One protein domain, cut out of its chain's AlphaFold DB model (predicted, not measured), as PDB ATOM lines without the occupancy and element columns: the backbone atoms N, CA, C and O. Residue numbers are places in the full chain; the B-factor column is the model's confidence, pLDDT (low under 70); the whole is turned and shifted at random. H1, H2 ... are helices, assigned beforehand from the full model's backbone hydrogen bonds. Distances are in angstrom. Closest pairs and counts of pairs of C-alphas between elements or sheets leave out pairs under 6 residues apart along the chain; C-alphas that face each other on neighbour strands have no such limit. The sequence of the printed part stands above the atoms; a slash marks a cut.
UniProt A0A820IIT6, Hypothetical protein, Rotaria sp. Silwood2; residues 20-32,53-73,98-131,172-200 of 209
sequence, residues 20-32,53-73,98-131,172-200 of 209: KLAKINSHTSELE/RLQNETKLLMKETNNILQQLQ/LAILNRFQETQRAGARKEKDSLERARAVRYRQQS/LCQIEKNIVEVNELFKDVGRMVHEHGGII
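Overview. This is residues 20 to 32, 53 to 73, 98 to 131 and 172 to 200 of the 209 residues of the protein "Hypothetical protein" of Rotaria sp. Silwood2 (UniProt A0A820IIT6). Four helices lie side by side in a loose up-and-down bundle, each running against the one before it in the chain, and the longest, H3, sticks out far past one end with residues 120 to 131. Round the bundle the contacts go from H1 to H2, H4, H3 and back to H1, and the free arm of H3 adds to the length of the rod. The printed part has 97 residues with four named helices, H1 to H4 in chain order, and no named strand; the class is all helix. It is loose, with a radius of gyration of the C-alphas of 17.1 A and spans of 61 by 24 by 17 A.

Along the chain. H1, residues 20 to 32, begins at C-alpha 20 (50.369, -46.249, 13.054) and is 18.3 A long. H2, residues 53 to 73, is 30.6 A long. H3, residues 98 to 131, is 49.2 A long and ends at C-alpha 131 (3.517, -44.905, 35.118). H4, residues 172 to 195, is 35.2 A long and ends at C-alpha 195 (45.575, -58.335, -5.754).

Arrangement. H1 and H2 touch, closest at the C-alphas of Ile 24 and Thr 58, 5.9 A, opposite ways at a shallow tilt of 27 degrees. H3 touches H1 with residues 100 to 107 alone, closest at the C-alphas of Thr 28 and Phe 104, 5.5 A. H4 touches H3, closest at the C-alphas of Ala 112 and Leu 172, 6.3 A, opposite ways at a shallow tilt of 17 degrees. H4 touches H2 with residues 178 to 189 alone, closest at the C-alphas of Asn 66 and Leu 185, 7.1 A. H2 and H3 are close but not clearly touching; H1 and H4 are apart. In H1, H2, H3 and H4 every O i to N i+4 pair is within hydrogen-bond range.

Size, cuts and confidence. The C-alphas farthest apart are those of Ser 131 and Gly 197, 61.8 A. Residues 33 to 52, 74 to 97 and 132 to 171 are not printed, with C-alpha gaps of 13.9 A, 15.6 A and 26.7 A across these cuts. The pLDDT is under 70 at residues 130 to 131 and 196 to 200.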
ATOM      1  N   LYS A  20      51.823 -46.449  12.999       97.38
ATOM      2  CA  LYS A  20      50.369 -46.249  13.054       97.38
ATOM      3  C   LYS A  20      49.632 -47.528  13.444       97.38
ATOM      4  O   LYS A  20      48.759 -47.460  14.302       97.38
ATOM      5  N   LEU A  21      50.017 -48.687  12.908       97.12
ATOM      6  CA  LEU A  21      49.446 -49.986  13.279       97.12
ATOM      7  C   LEU A  21      49.650 -50.294  14.768       97.12
ATOM      8  O   LEU A  21      48.710 -50.709  15.443       97.12
ATOM      9  N   ALA A  22      50.847 -50.034  15.304       97.19
ATOM     10  CA  ALA A  22      51.115 -50.182  16.735       97.19
ATOM     11  C   ALA A  22      50.228 -49.253  17.584       97.19
ATOM     12  O   ALA A  22      49.660 -49.684  18.588       97.19
ATOM     13  N   LYS A  23      50.053 -47.994  17.156       98.06
ATOM     14  CA  LYS A  23      49.187 -47.030  17.847       98.06
ATOM     15  C   LYS A  23      47.715 -47.444  17.815       98.06
ATOM     16  O   LYS A  23      47.065 -47.413  18.855       98.06
ATOM     17  N   ILE A  24      47.209 -47.878  16.660       98.00
ATOM     18  CA  ILE A  24      45.835 -48.384  16.516       98.00
ATOM     19  C   ILE A  24      45.620 -49.581  17.445       98.00
ATOM     20  O   ILE A  24      44.640 -49.605  18.173       98.00
ATOM     21  N   ASN A  25      46.561 -50.529  17.501       97.31
ATOM     22  CA  ASN A  25      46.480 -51.660  18.428       97.31
ATOM     23  C   ASN A  25      46.401 -51.227  19.895       97.31
ATOM     24  O   ASN A  25      45.613 -51.786  20.654       97.31
ATOM     25  N   SER A  26      47.211 -50.242  20.290       98.12
ATOM     26  CA  SER A  26      47.181 -49.694  21.648       98.12
ATOM     27  C   SER A  26      45.827 -49.063  21.962       98.12
ATOM     28  O   SER A  26      45.268 -49.320  23.024       98.12
ATOM     29  N   HIS A  27      45.285 -48.272  21.032       98.00
ATOM     30  CA  HIS A  27      43.958 -47.682  21.177       98.00
ATOM     31  C   HIS A  27      42.867 -48.758  21.262       98.00
ATOM     32  O   HIS A  27      41.967 -48.642  22.085       98.00
ATOM     33  N   THR A  28      42.948 -49.821  20.454       97.81
ATOM     34  CA  THR A  28      41.991 -50.936  20.491       97.81
ATOM     35  C   THR A  28      41.995 -51.639  21.847       97.81
ATOM     36  O   THR A  28      40.923 -51.860  22.400       97.81
ATOM     37  N   SER A  29      43.167 -51.918  22.428       98.19
ATOM     38  CA  SER A  29      43.257 -52.503  23.778       98.19
ATOM     39  C   SER A  29      42.651 -51.592  24.857       98.19
ATOM     40  O   SER A  29      41.988 -52.055  25.784       98.19
ATOM     41  N   GLU A  30      42.862 -50.280  24.749       98.06
ATOM     42  CA  GLU A  30      42.246 -49.318  25.665       98.06
ATOM     43  C   GLU A  30      40.722 -49.256  25.475       98.06
ATOM     44  O   GLU A  30      39.983 -49.250  26.459       98.06
ATOM     45  N   LEU A  31      40.234 -49.283  24.230       97.75
ATOM     46  CA  LEU A  31      38.803 -49.352  23.933       97.75
ATOM     47  C   LEU A  31      38.160 -50.613  24.505       97.75
ATOM     48  O   LEU A  31      37.081 -50.502  25.067       97.75
ATOM     49  N   GLU A  32      38.804 -51.777  24.412       97.69
ATOM     50  CA  GLU A  32      38.317 -53.022  25.029       97.69
ATOM     51  C   GLU A  32      38.096 -52.836  26.535       97.69
ATOM     52  O   GLU A  32      37.011 -53.115  27.045       97.69
ATOM     53  N   ARG A  53      35.787 -40.371  21.942       95.31
ATOM     54  CA  ARG A  53      36.981 -39.655  21.479       95.31
ATOM     55  C   ARG A  53      38.013 -40.631  20.924       95.31
ATOM     56  O   ARG A  53      38.444 -40.479  19.783       95.31
ATOM     57  N   LEU A  54      38.340 -41.667  21.694       96.88
ATOM     58  CA  LEU A  54      39.330 -42.667  21.312       96.88
ATOM     59  C   LEU A  54      38.873 -43.474  20.089       96.88
ATOM     60  O   LEU A  54      39.683 -43.759  19.207       96.88
ATOM     61  N   GLN A  55      37.575 -43.774  19.969       95.19
ATOM     62  CA  GLN A  55      36.998 -44.393  18.773       95.19
ATOM     63  C   GLN A  55      37.246 -43.538  17.520       95.19
ATOM     64  O   GLN A  55      37.736 -44.038  16.503       95.19
ATOM     65  N   ASN A  56      36.942 -42.241  17.602       94.44
ATOM     66  CA  ASN A  56      37.089 -41.306  16.489       94.44
ATOM     67  C   ASN A  56      38.560 -41.082  16.113       94.44
ATOM     68  O   ASN A  56      38.898 -41.114  14.929       94.44
ATOM     69  N   GLU A  57      39.446 -40.922  17.098       96.31
ATOM     70  CA  GLU A  57      40.893 -40.821  16.871       96.31
ATOM     71  C   GLU A  57      41.445 -42.070  16.176       96.31
ATOM     72  O   GLU A  57      42.217 -41.974  15.218       96.31
ATOM     73  N   THR A  58      41.013 -43.253  16.615       96.81
ATOM     74  CA  THR A  58      41.441 -44.525  16.025       96.81
ATOM     75  C   THR A  58      40.959 -44.656  14.585       96.81
ATOM     76  O   THR A  58      41.737 -45.024  13.706       96.81
ATOM     77  N   LYS A  59      39.714 -44.255  14.305       95.50
ATOM     78  CA  LYS A  59      39.171 -44.210  12.942       95.50
ATOM     79  C   LYS A  59      39.984 -43.291  12.024       95.50
ATOM     80  O   LYS A  59      40.265 -43.656  10.883       95.50
ATOM     81  N   LEU A  60      40.372 -42.104  12.494       96.00
ATOM     82  CA  LEU A  60      41.207 -41.185  11.711       96.00
ATOM     83  C   LEU A  60      42.580 -41.801  11.412       96.00
ATOM     84  O   LEU A  60      43.004 -41.806  10.256       96.00
ATOM     85  N   LEU A  61      43.222 -42.413  12.413       96.75
ATOM     86  CA  LEU A  61      44.484 -43.138  12.222       96.75
ATOM     87  C   LEU A  61      44.352 -44.264  11.194       96.75
ATOM     88  O   LEU A  61      45.254 -44.453  10.378       96.75
ATOM     89  N   MET A  62      43.239 -44.996  11.204       96.81
ATOM     90  CA  MET A  62      42.955 -46.031  10.214       96.81
ATOM     91  C   MET A  62      42.847 -45.443   8.803       96.81
ATOM     92  O   MET A  62      43.539 -45.912   7.904       96.81
ATOM     93  N   LYS A  63      42.077 -44.366   8.603       96.44
ATOM     94  CA  LYS A  63      41.969 -43.702   7.288       96.44
ATOM     95  C   LYS A  63      43.326 -43.225   6.766       96.44
ATOM     96  O   LYS A  63      43.658 -43.454   5.604       96.44
ATOM     97  N   GLU A  64      44.131 -42.606   7.627       96.38
ATOM     98  CA  GLU A  64      45.494 -42.193   7.280       96.38
ATOM     99  C   GLU A  64      46.377 -43.391   6.919       96.38
ATOM    100  O   GLU A  64      47.106 -43.349   5.930       96.38
ATOM    101  N   THR A  65      46.296 -44.476   7.694       96.44
ATOM    102  CA  THR A  65      47.057 -45.706   7.438       96.44
ATOM    103  C   THR A  65      46.675 -46.315   6.095       96.44
ATOM    104  O   THR A  65      47.564 -46.656   5.322       96.44
ATOM    105  N   ASN A  66      45.378 -46.379   5.779       95.19
ATOM    106  CA  ASN A  66      44.878 -46.864   4.496       95.19
ATOM    107  C   ASN A  66      45.434 -46.037   3.326       95.19
ATOM    108  O   ASN A  66      45.917 -46.597   2.345       95.19
ATOM    109  N   ASN A  67      45.457 -44.706   3.448       94.31
ATOM    110  CA  ASN A  67      46.013 -43.840   2.410       94.31
ATOM    111  C   ASN A  67      47.523 -44.063   2.206       94.31
ATOM    112  O   ASN A  67      47.985 -44.187   1.073       94.31
ATOM    113  N   ILE A  68      48.295 -44.163   3.292       93.06
ATOM    114  CA  ILE A  68      49.741 -44.429   3.219       93.06
ATOM    115  C   ILE A  68      50.000 -45.825   2.635       93.06
ATOM    116  O   ILE A  68      50.936 -46.004   1.856       93.06
ATOM    117  N   LEU A  69      49.153 -46.803   2.960       92.25
ATOM    118  CA  LEU A  69      49.228 -48.151   2.410       92.25
ATOM    119  C   LEU A  69      48.975 -48.153   0.896       92.25
ATOM    120  O   LEU A  69      49.755 -48.746   0.158       92.25
ATOM    121  N   GLN A  70      47.970 -47.419   0.410       90.25
ATOM    122  CA  GLN A  70      47.733 -47.232  -1.029       90.25
ATOM    123  C   GLN A  70      48.923 -46.557  -1.726       90.25
ATOM    124  O   GLN A  70      49.336 -46.979  -2.807       90.25
ATOM    125  N   GLN A  71      49.525 -45.540  -1.097       89.12
ATOM    126  CA  GLN A  71      50.743 -44.916  -1.622       89.12
ATOM    127  C   GLN A  71      51.887 -45.929  -1.728       89.12
ATOM    128  O   GLN A  71      52.573 -45.961  -2.752       89.12
ATOM    129  N   LEU A  72      52.063 -46.789  -0.718       87.00
ATOM    130  CA  LEU A  72      53.080 -47.839  -0.715       87.00
ATOM    131  C   LEU A  72      52.924 -48.792  -1.910       87.00
ATOM    132  O   LEU A  72      53.927 -49.146  -2.530       87.00
ATOM    133  N   GLN A  73      51.686 -49.154  -2.263       82.06
ATOM    134  CA  GLN A  73      51.390 -50.035  -3.400       82.06
ATOM    135  C   GLN A  73      51.752 -49.415  -4.757       82.06
ATOM    136  O   GLN A  73      52.094 -50.122  -5.701       82.06
ATOM    137  N   LEU A  98      44.476 -55.706   8.245       93.62
ATOM    138  CA  LEU A  98      43.178 -56.398   8.294       93.62
ATOM    139  C   LEU A  98      42.898 -57.029   9.659       93.62
ATOM    140  O   LEU A  98      41.795 -56.881  10.177       93.62
ATOM    141  N   ALA A  99      43.887 -57.699  10.258       93.06
ATOM    142  CA  ALA A  99      43.726 -58.291  11.585       93.06
ATOM    143  C   ALA A  99      43.408 -57.223  12.649       93.06
ATOM    144  O   ALA A  99      42.548 -57.421  13.505       93.06
ATOM    145  N   ILE A 100      44.058 -56.060  12.560       94.75
ATOM    146  CA  ILE A 100      43.834 -54.931  13.471       94.75
ATOM    147  C   ILE A 100      42.457 -54.290  13.240       94.75
ATOM    148  O   ILE A 100      41.771 -53.957  14.206       94.75
ATOM    149  N   LEU A 101      42.045 -54.126  11.976       94.50
ATOM    150  CA  LEU A 101      40.716 -53.625  11.611       94.50
ATOM    151  C   LEU A 101      39.608 -54.530  12.152       94.50
ATOM    152  O   LEU A 101      38.640 -54.022  12.712       94.50
ATOM    153  N   ASN A 102      39.774 -55.849  12.022       93.75
ATOM    154  CA  ASN A 102      38.830 -56.826  12.551       93.75
ATOM    155  C   ASN A 102      38.696 -56.677  14.078       93.75
ATOM    156  O   ASN A 102      37.605 -56.378  14.559       93.75
ATOM    157  N   ARG A 103      39.810 -56.743  14.822       95.31
ATOM    158  CA  ARG A 103      39.797 -56.609  16.288       95.31
ATOM    159  C   ARG A 103      39.139 -55.304  16.749       95.31
ATOM    160  O   ARG A 103      38.329 -55.293  17.668       95.31
ATOM    161  N   PHE A 104      39.457 -54.185  16.097       95.31
ATOM    162  CA  PHE A 104      38.824 -52.903  16.411       95.31
ATOM    163  C   PHE A 104      37.314 -52.919  16.158       95.31
ATOM    164  O   PHE A 104      36.551 -52.407  16.977       95.31
ATOM    165  N   GLN A 105      36.873 -53.507  15.046       94.06
ATOM    166  CA  GLN A 105      35.455 -53.600  14.727       94.06
ATOM    167  C   GLN A 105      34.699 -54.470  15.735       94.06
ATOM    168  O   GLN A 105      33.608 -54.087  16.160       94.06
ATOM    169  N   GLU A 106      35.252 -55.614  16.134       94.88
ATOM    170  CA  GLU A 106      34.656 -56.468  17.168       94.88
ATOM    171  C   GLU A 106      34.437 -55.678  18.465       94.88
ATOM    172  O   GLU A 106      33.332 -55.679  19.021       94.88
ATOM    173  N   THR A 107      35.443 -54.903  18.872       95.56
ATOM    174  CA  THR A 107      35.377 -54.000  20.027       95.56
ATOM    175  C   THR A 107      34.339 -52.889  19.848       95.56
ATOM    176  O   THR A 107      33.571 -52.611  20.772       95.56
ATOM    177  N   GLN A 108      34.238 -52.268  18.666       93.50
ATOM    178  CA  GLN A 108      33.188 -51.281  18.380       93.50
ATOM    179  C   GLN A 108      31.788 -51.895  18.468       93.50
ATOM    180  O   GLN A 108      30.914 -51.312  19.106       93.50
ATOM    181  N   ARG A 109      31.571 -53.076  17.873       94.81
ATOM    182  CA  ARG A 109      30.282 -53.784  17.920       94.81
ATOM    183  C   ARG A 109      29.917 -54.165  19.355       94.81
ATOM    184  O   ARG A 109      28.758 -54.039  19.741       94.81
ATOM    185  N   ALA A 110      30.886 -54.606  20.158       95.12
ATOM    186  CA  ALA A 110      30.677 -54.882  21.577       95.12
ATOM    187  C   ALA A 110      30.271 -53.618  22.355       95.12
ATOM    188  O   ALA A 110      29.298 -53.657  23.109       95.12
ATOM    189  N   GLY A 111      30.952 -52.494  22.120       93.75
ATOM    190  CA  GLY A 111      30.592 -51.207  22.718       93.75
ATOM    191  C   GLY A 111      29.206 -50.717  22.299       93.75
ATOM    192  O   GLY A 111      28.406 -50.366  23.160       93.75
ATOM    193  N   ALA A 112      28.872 -50.786  21.007       93.12
ATOM    194  CA  ALA A 112      27.557 -50.405  20.487       93.12
ATOM    195  C   ALA A 112      26.420 -51.224  21.119       93.12
ATOM    196  O   ALA A 112      25.396 -50.665  21.506       93.12
ATOM    197  N   ARG A 113      26.614 -52.542  21.285       93.88
ATOM    198  CA  ARG A 113      25.654 -53.410  21.988       93.88
ATOM    199  C   ARG A 113      25.445 -52.967  23.436       93.88
ATOM    200  O   ARG A 113      24.309 -52.785  23.856       93.88
ATOM    201  N   LYS A 114      26.527 -52.714  24.177       92.12
ATOM    202  CA  LYS A 114      26.437 -52.249  25.571       92.12
ATOM    203  C   LYS A 114      25.757 -50.888  25.706       92.12
ATOM    204  O   LYS A 114      24.975 -50.690  26.636       92.12
ATOM    205  N   GLU A 115      26.042 -49.971  24.788       89.62
ATOM    206  CA  GLU A 115      25.394 -48.661  24.720       89.62
ATOM    207  C   GLU A 115      23.892 -48.788  24.462       89.62
ATOM    208  O   GLU A 115      23.083 -48.214  25.195       89.62
ATOM    209  N   LYS A 116      23.512 -49.622  23.490       92.00
ATOM    210  CA  LYS A 116      22.113 -49.928  23.194       92.00
ATOM    211  C   LYS A 116      21.388 -50.511  24.408       92.00
ATOM    212  O   LYS A 116      20.361 -49.970  24.815       92.00
ATOM    213  N   ASP A 117      21.953 -51.536  25.044       89.88
ATOM    214  CA  ASP A 117      21.352 -52.161  26.227       89.88
ATOM    215  C   ASP A 117      21.224 -51.162  27.390       89.88
ATOM    216  O   ASP A 117      20.244 -51.167  28.138       89.88
ATOM    217  N   SER A 118      22.216 -50.283  27.565       85.75
ATOM    218  CA  SER A 118      22.179 -49.222  28.576       85.75
ATOM    219  C   SER A 118      21.062 -48.216  28.306       85.75
ATOM    220  O   SER A 118      20.381 -47.790  29.241       85.75
ATOM    221  N   LEU A 119      20.870 -47.833  27.043       86.94
ATOM    222  CA  LEU A 119      19.836 -46.896  26.621       86.94
ATOM    223  C   LEU A 119      18.434 -47.493  26.800       86.94
ATOM    224  O   LEU A 119      17.535 -46.823  27.307       86.94
ATOM    225  N   GLU A 120      18.255 -48.765  26.449       87.44
ATOM    226  CA  GLU A 120      17.002 -49.498  26.657       87.44
ATOM    227  C   GLU A 120      16.655 -49.623  28.146       87.44
ATOM    228  O   GLU A 120      15.515 -49.352  28.539       87.44
ATOM    229  N   ARG A 121      17.638 -49.936  29.005       85.44
ATOM    230  CA  ARG A 121      17.435 -49.957  30.463       85.44
ATOM    231  C   ARG A 121      17.009 -48.596  31.005       85.44
ATOM    232  O   ARG A 121      16.065 -48.535  31.791       85.44
ATOM    233  N   ALA A 122      17.669 -47.520  30.581       83.19
ATOM    234  CA  ALA A 122      17.339 -46.171  31.032       83.19
ATOM    235  C   ALA A 122      15.917 -45.758  30.598       83.19
ATOM    236  O   ALA A 122      15.125 -45.292  31.419       83.19
ATOM    237  N   ARG A 123      15.529 -46.061  29.350       84.75
ATOM    238  CA  ARG A 123      14.155 -45.858  28.853       84.75
ATOM    239  C   ARG A 123      13.115 -46.649  29.659       84.75
ATOM    240  O   ARG A 123      12.063 -46.106  29.993       84.75
ATOM    241  N   ALA A 124      13.401 -47.904  30.010       82.62
ATOM    242  CA  ALA A 124      12.488 -48.747  30.787       82.62
ATOM    243  C   ALA A 124      12.311 -48.273  32.244       82.62
ATOM    244  O   ALA A 124      11.214 -48.368  32.800       82.62
ATOM    245  N   VAL A 125      13.373 -47.762  32.878       80.06
ATOM    246  CA  VAL A 125      13.292 -47.139  34.213       80.06
ATOM    247  C   VAL A 125      12.396 -45.905  34.163       80.06
ATOM    248  O   VAL A 125      11.467 -45.803  34.965       80.06
ATOM    249  N   ARG A 126      12.598 -45.039  33.166       77.75
ATOM    250  CA  ARG A 126      11.782 -43.840  32.962       77.75
ATOM    251  C   ARG A 126      10.305 -44.164  32.736       77.75
ATOM    252  O   ARG A 126       9.452 -43.570  33.387       77.75
ATOM    253  N   TYR A 127       9.994 -45.137  31.876       76.12
ATOM    254  CA  TYR A 127       8.607 -45.556  31.631       76.12
ATOM    255  C   TYR A 127       7.913 -46.024  32.919       76.12
ATOM    256  O   TYR A 127       6.779 -45.636  33.197       76.12
ATOM    257  N   ARG A 128       8.616 -46.796  33.763       73.75
ATOM    258  CA  ARG A 128       8.090 -47.186  35.080       73.75
ATOM    259  C   ARG A 128       7.856 -45.976  35.981       73.75
ATOM    260  O   ARG A 128       6.784 -45.881  36.570       73.75
ATOM    261  N   GLN A 129       8.798 -45.040  36.061       71.00
ATOM    262  CA  GLN A 129       8.652 -43.843  36.892       71.00
ATOM    263  C   GLN A 129       7.478 -42.957  36.441       71.00
ATOM    264  O   GLN A 129       6.712 -42.490  37.283       71.00
ATOM    265  N   GLN A 130       7.274 -42.804  35.129       68.12
ATOM    266  CA  GLN A 130       6.119 -42.098  34.574       68.12
ATOM    267  C   GLN A 130       4.795 -42.806  34.908       68.12
ATOM    268  O   GLN A 130       3.860 -42.155  35.364       68.12
ATOM    269  N   SER A 131       4.729 -44.138  34.777       67.69
ATOM    270  CA  SER A 131       3.517 -44.905  35.118       67.69
ATOM    271  C   SER A 131       3.143 -44.812  36.605       67.69
ATOM    272  O   SER A 131       1.968 -44.705  36.956       67.69
ATOM    273  N   LEU A 172      25.292 -43.341  19.987       90.19
ATOM    274  CA  LEU A 172      25.108 -44.683  19.428       90.19
ATOM    275  C   LEU A 172      25.027 -44.654  17.894       90.19
ATOM    276  O   LEU A 172      25.743 -45.403  17.232       90.19
ATOM    277  N   CYS A 173      24.244 -43.733  17.328       90.25
ATOM    278  CA  CYS A 173      24.157 -43.532  15.878       90.25
ATOM    279  C   CYS A 173      25.528 -43.188  15.263       90.25
ATOM    280  O   CYS A 173      25.908 -43.698  14.204       90.25
ATOM    281  N   GLN A 174      26.330 -42.369  15.951       89.38
ATOM    282  CA  GLN A 174      27.684 -42.041  15.509       89.38
ATOM    283  C   GLN A 174      28.613 -43.266  15.515       89.38
ATOM    284  O   GLN A 174      29.441 -43.407  14.608       89.38
ATOM    285  N   ILE A 175      28.476 -44.166  16.494       90.19
ATOM    286  CA  ILE A 175      29.217 -45.435  16.528       90.19
ATOM    287  C   ILE A 175      28.794 -46.335  15.360       90.19
ATOM    288  O   ILE A 175      29.656 -46.882  14.675       90.19
ATOM    289  N   GLU A 176      27.495 -46.455  15.085       90.75
ATOM    290  CA  GLU A 176      26.976 -47.251  13.963       90.75
ATOM    291  C   GLU A 176      27.499 -46.735  12.618       90.75
ATOM    292  O   GLU A 176      28.022 -47.504  11.809       90.75
ATOM    293  N   LYS A 177      27.482 -45.413  12.413       90.19
ATOM    294  CA  LYS A 177      28.102 -44.782  11.241       90.19
ATOM    295  C   LYS A 177      29.599 -45.085  11.153       90.19
ATOM    296  O   LYS A 177      30.108 -45.378  10.071       90.19
ATOM    297  N   ASN A 178      30.318 -45.031  12.276       89.25
ATOM    298  CA  ASN A 178      31.744 -45.353  12.313       89.25
ATOM    299  C   ASN A 178      32.017 -46.814  11.915       89.25
ATOM    300  O   ASN A 178      32.993 -47.055  11.209       89.25
ATOM    301  N   ILE A 179      31.170 -47.765  12.322       90.38
ATOM    302  CA  ILE A 179      31.286 -49.182  11.932       90.38
ATOM    303  C   ILE A 179      31.148 -49.332  10.411       90.38
ATOM    304  O   ILE A 179      31.963 -50.016   9.790       90.38
ATOM    305  N   VAL A 180      30.180 -48.644   9.797       91.44
ATOM    306  CA  VAL A 180      30.012 -48.643   8.333       91.44
ATOM    307  C   VAL A 180      31.247 -48.066   7.637       91.44
ATOM    308  O   VAL A 180      31.749 -48.652   6.683       91.44
ATOM    309  N   GLU A 181      31.801 -46.956   8.133       90.81
ATOM    310  CA  GLU A 181      33.033 -46.382   7.572       90.81
ATOM    311  C   GLU A 181      34.234 -47.343   7.677       90.81
ATOM    312  O   GLU A 181      35.072 -47.381   6.776       90.81
ATOM    313  N   VAL A 182      34.333 -48.130   8.755       91.88
ATOM    314  CA  VAL A 182      35.391 -49.143   8.927       91.88
ATOM    315  C   VAL A 182      35.196 -50.327   7.977       91.88
ATOM    316  O   VAL A 182      36.189 -50.847   7.470       91.88
ATOM    317  N   ASN A 183      33.955 -50.720   7.668       91.38
ATOM    318  CA  ASN A 183      33.678 -51.749   6.656       91.38
ATOM    319  C   ASN A 183      34.227 -51.355   5.282       91.38
ATOM    320  O   ASN A 183      34.821 -52.184   4.593       91.38
ATOM    321  N   GLU A 184      34.095 -50.087   4.897       92.00
ATOM    322  CA  GLU A 184      34.657 -49.606   3.632       92.00
ATOM    323  C   GLU A 184      36.192 -49.686   3.625       92.00
ATOM    324  O   GLU A 184      36.781 -50.135   2.641       92.00
ATOM    325  N   LEU A 185      36.852 -49.385   4.752       92.94
ATOM    326  CA  LEU A 185      38.298 -49.610   4.890       92.94
ATOM    327  C   LEU A 185      38.659 -51.096   4.786       92.94
ATOM    328  O   LEU A 185      39.662 -51.443   4.164       92.94
ATOM    329  N   PHE A 186      37.845 -51.985   5.356       90.56
ATOM    330  CA  PHE A 186      38.065 -53.425   5.262       90.56
ATOM    331  C   PHE A 186      38.009 -53.905   3.809       90.56
ATOM    332  O   PHE A 186      38.896 -54.634   3.362       90.56
ATOM    333  N   LYS A 187      37.017 -53.438   3.043       90.94
ATOM    334  CA  LYS A 187      36.890 -53.730   1.609       90.94
ATOM    335  C   LYS A 187      38.092 -53.206   0.826       90.94
ATOM    336  O   LYS A 187      38.625 -53.928  -0.015       90.94
ATOM    337  N   ASP A 188      38.537 -51.980   1.100       91.38
ATOM    338  CA  ASP A 188      39.707 -51.383   0.449       91.38
ATOM    339  C   ASP A 188      40.968 -52.225   0.654       91.38
ATOM    340  O   ASP A 188      41.657 -52.568  -0.309       91.38
ATOM    341  N   VAL A 189      41.260 -52.592   1.902       91.38
ATOM    342  CA  VAL A 189      42.455 -53.374   2.245       91.38
ATOM    343  C   VAL A 189      42.314 -54.823   1.773       91.38
ATOM    344  O   VAL A 189      43.291 -55.421   1.320       91.38
ATOM    345  N   GLY A 190      41.102 -55.379   1.811       88.31
ATOM    346  CA  GLY A 190      40.787 -56.697   1.265       88.31
ATOM    347  C   GLY A 190      41.134 -56.787  -0.219       88.31
ATOM    348  O   GLY A 190      41.851 -57.701  -0.623       88.31
ATOM    349  N   ARG A 191      40.742 -55.788  -1.023       87.62
ATOM    350  CA  ARG A 191      41.138 -55.718  -2.441       87.62
ATOM    351  C   ARG A 191      42.657 -55.708  -2.606       87.62
ATOM    352  O   ARG A 191      43.172 -56.487  -3.403       87.62
ATOM    353  N   MET A 192      43.378 -54.937  -1.786       86.75
ATOM    354  CA  MET A 192      44.846 -54.929  -1.818       86.75
ATOM    355  C   MET A 192      45.440 -56.314  -1.520       86.75
ATOM    356  O   MET A 192      46.381 -56.726  -2.188       86.75
ATOM    357  N   VAL A 193      44.914 -57.062  -0.545       83.94
ATOM    358  CA  VAL A 193      45.421 -58.412  -0.224       83.94
ATOM    359  C   VAL A 193      45.114 -59.417  -1.337       83.94
ATOM    360  O   VAL A 193      45.974 -60.243  -1.659       83.94
ATOM    361  N   HIS A 194      43.928 -59.335  -1.946       80.38
ATOM    362  CA  HIS A 194      43.538 -60.207  -3.055       80.38
ATOM    363  C   HIS A 194      44.401 -59.973  -4.303       80.38
ATOM    364  O   HIS A 194      44.864 -60.929  -4.921       80.38
ATOM    365  N   GLU A 195      44.688 -58.711  -4.640       75.44
ATOM    366  CA  GLU A 195      45.575 -58.335  -5.754       75.44
ATOM    367  C   GLU A 195      46.989 -58.930  -5.620       75.44
ATOM    368  O   GLU A 195      47.658 -59.174  -6.623       75.44
ATOM    369  N   HIS A 196      47.429 -59.233  -4.395       67.69
ATOM    370  CA  HIS A 196      48.716 -59.874  -4.109       67.69
ATOM    371  C   HIS A 196      48.643 -61.413  -4.021       67.69
ATOM    372  O   HIS A 196      49.624 -62.052  -3.639       67.69
ATOM    373  N   GLY A 197      47.506 -62.030  -4.364       59.44
ATOM    374  CA  GLY A 197      47.316 -63.486  -4.321       59.44
ATOM    375  C   GLY A 197      47.097 -64.055  -2.913       59.44
ATOM    376  O   GLY A 197      47.334 -65.240  -2.683       59.44
ATOM    377  N   GLY A 198      46.684 -63.227  -1.947       59.91
ATOM    378  CA  GLY A 198      46.317 -63.684  -0.607       59.91
ATOM    379  C   GLY A 198      44.946 -64.370  -0.573       59.91
ATOM    380  O   GLY A 198      43.987 -63.877  -1.159       59.91
ATOM    381  N   ILE A 199      44.840 -65.485   0.158       55.50
ATOM    382  CA  ILE A 199      43.559 -66.142   0.456       55.50
ATOM    383  C   ILE A 199      42.836 -65.308   1.523       55.50
ATOM    384  O   ILE A 199      43.300 -65.233   2.659       55.50
ATOM    385  N   ILE A 200      41.707 -64.688   1.167       57.38
ATOM    386  CA  ILE A 200      40.799 -64.000   2.108       57.38
ATOM    387  C   ILE A 200      39.717 -64.977   2.601       57.38
ATOM    388  O   ILE A 200      38.534 -64.662   2.665       57.38
TER     389      ILE A 200